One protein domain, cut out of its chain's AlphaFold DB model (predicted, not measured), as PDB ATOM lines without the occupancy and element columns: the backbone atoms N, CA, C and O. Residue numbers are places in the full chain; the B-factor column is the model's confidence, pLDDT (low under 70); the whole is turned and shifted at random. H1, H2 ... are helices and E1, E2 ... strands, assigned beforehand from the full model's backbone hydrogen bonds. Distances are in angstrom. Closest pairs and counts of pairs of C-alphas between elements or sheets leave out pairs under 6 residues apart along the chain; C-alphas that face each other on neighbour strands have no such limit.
ATOM      1  N   LEU A   2     -38.877  11.968 -55.116       84.44
ATOM      2  CA  LEU A   2     -39.306  11.604 -56.479       84.44
ATOM      3  C   LEU A   2     -39.454  10.088 -56.706       84.44
ATOM      4  O   LEU A   2     -40.295   9.666 -57.484       84.44
ATOM      5  N   ALA A   3     -38.691   9.270 -55.976       89.81
ATOM      6  CA  ALA A   3     -38.800   7.810 -56.005       89.81
ATOM      7  C   ALA A   3     -39.779   7.226 -54.959       89.81
ATOM      8  O   ALA A   3     -39.863   6.006 -54.813       89.81
ATOM      9  N   CYS A   4     -40.498   8.060 -54.195       91.50
ATOM     10  CA  CYS A   4     -41.434   7.580 -53.175       91.50
ATOM     11  C   CYS A   4     -42.551   6.751 -53.818       91.50
ATOM     12  O   CYS A   4     -43.111   7.156 -54.831       91.50
ATOM     13  N   GLY A   5     -42.887   5.608 -53.220       88.31
ATOM     14  CA  GLY A   5     -43.893   4.699 -53.779       88.31
ATOM     15  C   GLY A   5     -43.382   3.831 -54.934       88.31
ATOM     16  O   GLY A   5     -44.143   3.048 -55.492       88.31
ATOM     17  N   THR A   6     -42.097   3.933 -55.285       90.38
ATOM     18  CA  THR A   6     -41.447   3.030 -56.242       90.38
ATOM     19  C   THR A   6     -40.625   1.969 -55.512       90.38
ATOM     20  O   THR A   6     -40.282   2.118 -54.337       90.38
ATOM     21  N   ARG A   7     -40.243   0.902 -56.222       91.25
ATOM     22  CA  ARG A   7     -39.363  -0.146 -55.676       91.25
ATOM     23  C   ARG A   7     -37.924   0.332 -55.432       91.25
ATOM     24  O   ARG A   7     -37.199  -0.326 -54.696       91.25
ATOM     25  N   ILE A   8     -37.525   1.479 -55.995       90.25
ATOM     26  CA  ILE A   8     -36.161   2.029 -55.885       90.25
ATOM     27  C   ILE A   8     -35.809   2.343 -54.424       90.25
ATOM     28  O   ILE A   8     -34.676   2.155 -54.002       90.25
ATOM     29  N   SER A   9     -36.786   2.784 -53.626       84.75
ATOM     30  CA  SER A   9     -36.600   3.077 -52.195       84.75
ATOM     31  C   SER A   9     -36.747   1.844 -51.286       84.75
ATOM     32  O   SER A   9     -36.877   1.978 -50.068       84.75
ATOM     33  N   GLY A  10     -36.728   0.641 -51.863       90.81
ATOM     34  CA  GLY A  10     -36.922  -0.618 -51.155       90.81
ATOM     35  C   GLY A  10     -38.394  -1.012 -51.010       90.81
ATOM     36  O   GLY A  10     -39.316  -0.194 -51.112       90.81
ATOM     37  N   VAL A  11     -38.609  -2.306 -50.782       94.50
ATOM     38  CA  VAL A  11     -39.931  -2.930 -50.715       94.50
ATOM     39  C   VAL A  11     -39.964  -3.969 -49.598       94.50
ATOM     40  O   VAL A  11     -38.979  -4.663 -49.359       94.50
ATOM     41  N   LYS A  12     -41.104  -4.070 -48.920       94.44
ATOM     42  CA  LYS A  12     -41.433  -5.158 -48.004       94.44
ATOM     43  C   LYS A  12     -42.320  -6.151 -48.738       94.44
ATOM     44  O   LYS A  12     -43.347  -5.761 -49.299       94.44
ATOM     45  N   GLU A  13     -41.908  -7.407 -48.747       94.31
ATOM     46  CA  GLU A  13     -42.681  -8.511 -49.301       94.31
ATOM     47  C   GLU A  13     -43.478  -9.183 -48.181       94.31
ATOM     48  O   GLU A  13     -42.932  -9.490 -47.123       94.31
ATOM     49  N   TYR A  14     -44.774  -9.379 -48.407       94.50
ATOM     50  CA  TYR A  14     -45.670 -10.088 -47.503       94.50
ATOM     51  C   TYR A  14     -46.221 -11.315 -48.225       94.50
ATOM     52  O   TYR A  14     -46.873 -11.182 -49.265       94.50
ATOM     53  N   GLY A  15     -45.964 -12.491 -47.655       94.25
ATOM     54  CA  GLY A  15     -46.549 -13.764 -48.067       94.25
ATOM     55  C   GLY A  15     -47.578 -14.262 -47.053       94.25
ATOM     56  O   GLY A  15     -47.585 -13.832 -45.899       94.25
ATOM     57  N   CYS A  16     -48.453 -15.161 -47.496       92.56
ATOM     58  CA  CYS A  16     -49.324 -15.923 -46.606       92.56
ATOM     59  C   CYS A  16     -48.523 -17.062 -45.957       92.56
ATOM     60  O   CYS A  16     -47.638 -17.641 -46.579       92.56
ATOM     61  N   ASP A  17     -48.853 -17.390 -44.716       91.94
ATOM     62  CA  ASP A  17     -48.321 -18.534 -43.974       91.94
ATOM     63  C   ASP A  17     -48.816 -19.895 -44.501       91.94
ATOM     64  O   ASP A  17     -48.161 -20.913 -44.291       91.94
ATOM     65  N   ASN A  18     -49.944 -19.926 -45.217       94.62
ATOM     66  CA  ASN A  18     -50.461 -21.125 -45.871       94.62
ATOM     67  C   ASN A  18     -49.546 -21.566 -47.039       94.62
ATOM     68  O   ASN A  18     -49.476 -20.855 -48.048       94.62
ATOM     69  N   PRO A  19     -48.957 -22.779 -47.000       88.00
ATOM     70  CA  PRO A  19     -48.067 -23.287 -48.050       88.00
ATOM     71  C   PRO A  19     -48.717 -23.411 -49.437       88.00
ATOM     72  O   PRO A  19     -48.024 -23.410 -50.453       88.00
ATOM     73  N   GLY A  20     -50.049 -23.533 -49.499       93.56
ATOM     74  CA  GLY A  20     -50.799 -23.605 -50.757       93.56
ATOM     75  C   GLY A  20     -51.098 -22.243 -51.391       93.56
ATOM     76  O   GLY A  20     -51.539 -22.180 -52.539       93.56
ATOM     77  N   CYS A  21     -50.878 -21.142 -50.669       93.25
ATOM     78  CA  CYS A  21     -51.206 -19.800 -51.132       93.25
ATOM     79  C   CYS A  21     -49.996 -19.151 -51.818       93.25
ATOM     80  O   CYS A  21     -49.000 -18.829 -51.182       93.25
ATOM     81  N   ARG A  22     -50.098 -18.903 -53.129       92.44
ATOM     82  CA  ARG A  22     -49.041 -18.240 -53.924       92.44
ATOM     83  C   ARG A  22     -49.169 -16.714 -53.972       92.44
ATOM     84  O   ARG A  22     -48.480 -16.066 -54.755       92.44
ATOM     85  N   HIS A  23     -50.095 -16.134 -53.210       93.75
ATOM     86  CA  HIS A  23     -50.313 -14.693 -53.222       93.75
ATOM     87  C   HIS A  23     -49.177 -13.974 -52.490       93.75
ATOM     88  O   HIS A  23     -48.869 -14.295 -51.344       93.75
ATOM     89  N   VAL A  24     -48.603 -12.964 -53.144       92.69
ATOM     90  CA  VAL A  24     -47.537 -12.129 -52.590       92.69
ATOM     91  C   VAL A  24     -47.919 -10.667 -52.759       92.69
ATOM     92  O   VAL A  24     -48.303 -10.232 -53.848       92.69
ATOM     93  N   LYS A  25     -47.802  -9.892 -51.679       94.25
ATOM     94  CA  LYS A  25     -48.064  -8.454 -51.673       94.25
ATOM     95  C   LYS A  25     -46.776  -7.681 -51.438       94.25
ATOM     96  O   LYS A  25     -46.068  -7.896 -50.460       94.25
ATOM     97  N   TYR A  26     -46.527  -6.711 -52.306       93.19
ATOM     98  CA  TYR A  26     -45.387  -5.806 -52.212       93.19
ATOM     99  C   TYR A  26     -45.825  -4.451 -51.661       93.19
ATOM    100  O   TYR A  26     -46.726  -3.821 -52.212       93.19
ATOM    101  N   ILE A  27     -45.173  -3.983 -50.596       93.50
ATOM    102  CA  ILE A  27     -45.392  -2.649 -50.026       93.50
ATOM    103  C   ILE A  27     -44.095  -1.855 -50.134       93.50
ATOM    104  O   ILE A  27     -43.097  -2.178 -49.496       93.50
ATOM    105  N   THR A  28     -44.094  -0.810 -50.958       93.69
ATOM    106  CA  THR A  28     -42.940   0.085 -51.120       93.69
ATOM    107  C   THR A  28     -42.744   0.960 -49.890       93.69
ATOM    108  O   THR A  28     -43.721   1.422 -49.295       93.69
ATOM    109  N   ASN A  29     -41.492   1.255 -49.546       91.56
ATOM    110  CA  ASN A  29     -41.193   2.158 -48.439       91.56
ATOM    111  C   ASN A  29     -41.642   3.597 -48.750       91.56
ATOM    112  O   ASN A  29     -41.460   4.111 -49.859       91.56
ATOM    113  N   ALA A  30     -42.218   4.257 -47.746       91.69
ATOM    114  CA  ALA A  30     -42.571   5.669 -47.806       91.69
ATOM    115  C   ALA A  30     -41.360   6.541 -47.452       91.69
ATOM    116  O   ALA A  30     -40.535   6.177 -46.620       91.69
ATOM    117  N   CYS A  31     -41.265   7.726 -48.061       92.12
ATOM    118  CA  CYS A  31     -40.190   8.671 -47.743       92.12
ATOM    119  C   CYS A  31     -40.487   9.556 -46.523       92.12
ATOM    120  O   CYS A  31     -39.595  10.268 -46.079       92.12
ATOM    121  N   HIS A  32     -41.733   9.557 -46.033       91.31
ATOM    122  CA  HIS A  32     -42.198  10.325 -44.866       91.31
ATOM    123  C   HIS A  32     -41.936  11.844 -44.916       91.31
ATOM    124  O   HIS A  32     -42.106  12.541 -43.923       91.31
ATOM    125  N   SER A  33     -41.573  12.380 -46.083       92.44
ATOM    126  CA  SER A  33     -41.359  13.812 -46.276       92.44
ATOM    127  C   SER A  33     -42.689  14.541 -46.448       92.44
ATOM    128  O   SER A  33     -43.517  14.125 -47.260       92.44
ATOM    129  N   GLY A  34     -42.855  15.669 -45.750       88.56
ATOM    130  CA  GLY A  34     -44.027  16.542 -45.890       88.56
ATOM    131  C   GLY A  34     -44.175  17.162 -47.283       88.56
ATOM    132  O   GLY A  34     -45.286  17.423 -47.721       88.56
ATOM    133  N   ALA A  35     -43.077  17.324 -48.024       89.31
ATOM    134  CA  ALA A  35     -43.119  17.845 -49.389       89.31
ATOM    135  C   ALA A  35     -43.431  16.759 -50.445       89.31
ATOM    136  O   ALA A  35     -43.620  17.065 -51.619       89.31
ATOM    137  N   CYS A  36     -43.517  15.482 -50.052       93.94
ATOM    138  CA  CYS A  36     -43.975  14.417 -50.942       93.94
ATOM    139  C   CYS A  36     -45.496  14.516 -51.148       93.94
ATOM    140  O   CYS A  36     -46.217  14.471 -50.152       93.94
ATOM    141  N   PRO A  37     -46.015  14.513 -52.390       89.69
ATOM    142  CA  PRO A  37     -47.459  14.590 -52.632       89.69
ATOM    143  C   PRO A  37     -48.259  13.469 -51.959       89.69
ATOM    144  O   PRO A  37     -49.360  13.704 -51.482       89.69
ATOM    145  N   SER A  38     -47.705  12.254 -51.869       90.25
ATOM    146  CA  SER A  38     -48.384  11.118 -51.233       90.25
ATOM    147  C   SER A  38     -48.197  11.086 -49.715       90.25
ATOM    148  O   SER A  38     -49.171  10.969 -48.973       90.25
ATOM    149  N   CYS A  39     -46.952  11.178 -49.228       93.81
ATOM    150  CA  CYS A  39     -46.683  11.092 -47.787       93.81
ATOM    151  C   CYS A  39     -47.142  12.352 -47.050       93.81
ATOM    152  O   CYS A  39     -47.746  12.238 -45.987       93.81
ATOM    153  N   GLY A  40     -46.890  13.527 -47.631       93.94
ATOM    154  CA  GLY A  40     -47.321  14.815 -47.104       93.94
ATOM    155  C   GLY A  40     -48.836  14.896 -47.010       93.94
ATOM    156  O   GLY A  40     -49.343  15.140 -45.926       93.94
ATOM    157  N   LYS A  41     -49.565  14.552 -48.084       93.38
ATOM    158  CA  LYS A  41     -51.038  14.527 -48.054       93.38
ATOM    159  C   LYS A  41     -51.578  13.620 -46.954       93.38
ATOM    160  O   LYS A  41     -52.415  14.057 -46.175       93.38
ATOM    161  N   LYS A  42     -51.063  12.389 -46.842       94.38
ATOM    162  CA  LYS A  42     -51.470  11.467 -45.771       94.38
ATOM    163  C   LYS A  42     -51.198  12.054 -44.380       94.38
ATOM    164  O   LYS A  42     -52.044  11.933 -43.502       94.38
ATOM    165  N   ALA A  43     -50.030  12.659 -44.172       95.44
ATOM    166  CA  ALA A  43     -49.688  13.291 -42.899       95.44
ATOM    167  C   ALA A  43     -50.614  14.481 -42.588       95.44
ATOM    168  O   ALA A  43     -51.107  14.581 -41.468       95.44
ATOM    169  N   THR A  44     -50.900  15.329 -43.580       94.56
ATOM    170  CA  THR A  44     -51.853  16.439 -43.469       94.56
ATOM    171  C   THR A  44     -53.251  15.942 -43.119       94.56
ATOM    172  O   THR A  44     -53.859  16.484 -42.207       94.56
ATOM    173  N   ASP A  45     -53.741  14.882 -43.763       95.56
ATOM    174  CA  ASP A  45     -55.073  14.329 -43.487       95.56
ATOM    175  C   ASP A  45     -55.189  13.784 -42.065       95.56
ATOM    176  O   ASP A  45     -56.153  14.075 -41.360       95.56
ATOM    177  N   LEU A  46     -54.182  13.028 -41.617       96.06
ATOM    178  CA  LEU A  46     -54.131  12.532 -40.242       96.06
ATOM    179  C   LEU A  46     -54.089  13.684 -39.234       96.06
ATOM    180  O   LEU A  46     -54.752  13.623 -38.199       96.06
ATOM    181  N   TRP A  47     -53.338  14.743 -39.542       94.56
ATOM    182  CA  TRP A  47     -53.280  15.934 -38.706       94.56
ATOM    183  C   TRP A  47     -54.625  16.674 -38.665       94.56
ATOM    184  O   TRP A  47     -55.051  17.042 -37.571       94.56
ATOM    185  N   ILE A  48     -55.324  16.819 -39.801       93.44
ATOM    186  CA  ILE A  48     -56.666  17.424 -39.881       93.44
ATOM    187  C   ILE A  48     -57.642  16.658 -38.990       93.44
ATOM    188  O   ILE A  48     -58.299  17.267 -38.154       93.44
ATOM    189  N   VAL A  49     -57.699  15.326 -39.109       95.81
ATOM    190  CA  VAL A  49     -58.584  14.492 -38.273       95.81
ATOM    191  C   VAL A  49     -58.266  14.678 -36.789       95.81
ATOM    192  O   VAL A  49     -59.172  14.838 -35.975       95.81
ATOM    193  N   ALA A  50     -56.982  14.708 -36.425       95.56
ATOM    194  CA  ALA A  50     -56.576  14.948 -35.046       95.56
ATOM    195  C   ALA A  50     -56.979  16.344 -34.540       95.56
ATOM    196  O   ALA A  50     -57.318  16.467 -33.367       95.56
ATOM    197  N   GLN A  51     -56.955  17.380 -35.389       92.19
ATOM    198  CA  GLN A  51     -57.425  18.716 -35.007       92.19
ATOM    199  C   GLN A  51     -58.945  18.752 -34.869       92.19
ATOM    200  O   GLN A  51     -59.434  19.221 -33.850       92.19
ATOM    201  N   LEU A  52     -59.691  18.199 -35.828       90.88
ATOM    202  CA  LEU A  52     -61.155  18.156 -35.771       90.88
ATOM    203  C   LEU A  52     -61.668  17.417 -34.528       90.88
ATOM    204  O   LEU A  52     -62.649  17.839 -33.939       90.88
ATOM    205  N   ASN A  53     -60.963  16.378 -34.069       93.62
ATOM    206  CA  ASN A  53     -61.304  15.678 -32.825       93.62
ATOM    207  C   ASN A  53     -60.969  16.465 -31.542       93.62
ATOM    208  O   ASN A  53     -61.402  16.074 -30.462       93.62
ATOM    209  N   ARG A  54     -60.136  17.511 -31.625       91.31
ATOM    210  CA  ARG A  54     -59.735  18.355 -30.483       91.31
ATOM    211  C   ARG A  54     -60.526  19.654 -30.411       91.31
ATOM    212  O   ARG A  54     -60.665  20.207 -29.325       91.31
TER     213      ARG A  54
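What this domain is: This is residues 2 to 54 of the 133 residues of the protein "Zn_Tnp_IS91 domain-containing protein" of Enterobacter cloacae complex sp (UniProt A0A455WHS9). The model is a flat, open V: one arm is a two-stranded hairpin of E1 and E2, the other is the single helix H1, and loops make the corner between them, with residues 29 to 36 leading from E2 to H1. The tip of the hairpin, residues 17 to 22, and the far part of the helix arm, residues 45 to 54, stick out at the two ends of the V. The printed part has 53 residues, with named elements in the order E1, E2, H1; the sheet is E1 - E2, antiparallel, and the class is mixed, helices and strands, though under half of the residues are in named elements. The whole is extended, with a radius of gyration of the C-alphas of 15.7 A and spans of 47 by 29 by 10 A.

Where its parts are: Strand E1 is residues 11 to 15, 13.0 A from first to last C-alpha, and begins with C-alpha 11 at (-39.931, -2.930, -50.715). Strand E2 is residues 24 to 28, 13.1 A long. Helix H1 is residues 37 to 52, 22.0 A long, and runs from C-alpha 37 at (-47.459, 14.590, -52.632) to C-alpha 52 at (-61.155, 18.156, -35.771).

How they stand to each other: E1 and E2 form a hairpin, antiparallel at 158 degrees between their directions. C-alphas 11 and 28 face each other at 4.3 A. N 12 and O 27 are 2.8 A apart and N 25 and O 14 are 2.9 A apart, within hydrogen-bond range. E1 and H1 are apart. In H1, 11 of 12 O i to N i+4 pairs are within hydrogen-bond range.

The domain as a whole: The C-alphas of Gly 20 and Arg 54, the two farthest apart, are 47.5 A from each other. The links E1 to E2 and E2 to H1 are short, with 8 residues each. The printed part has no cut, its mean pLDDT is 92.4, and no printed residue is under 70.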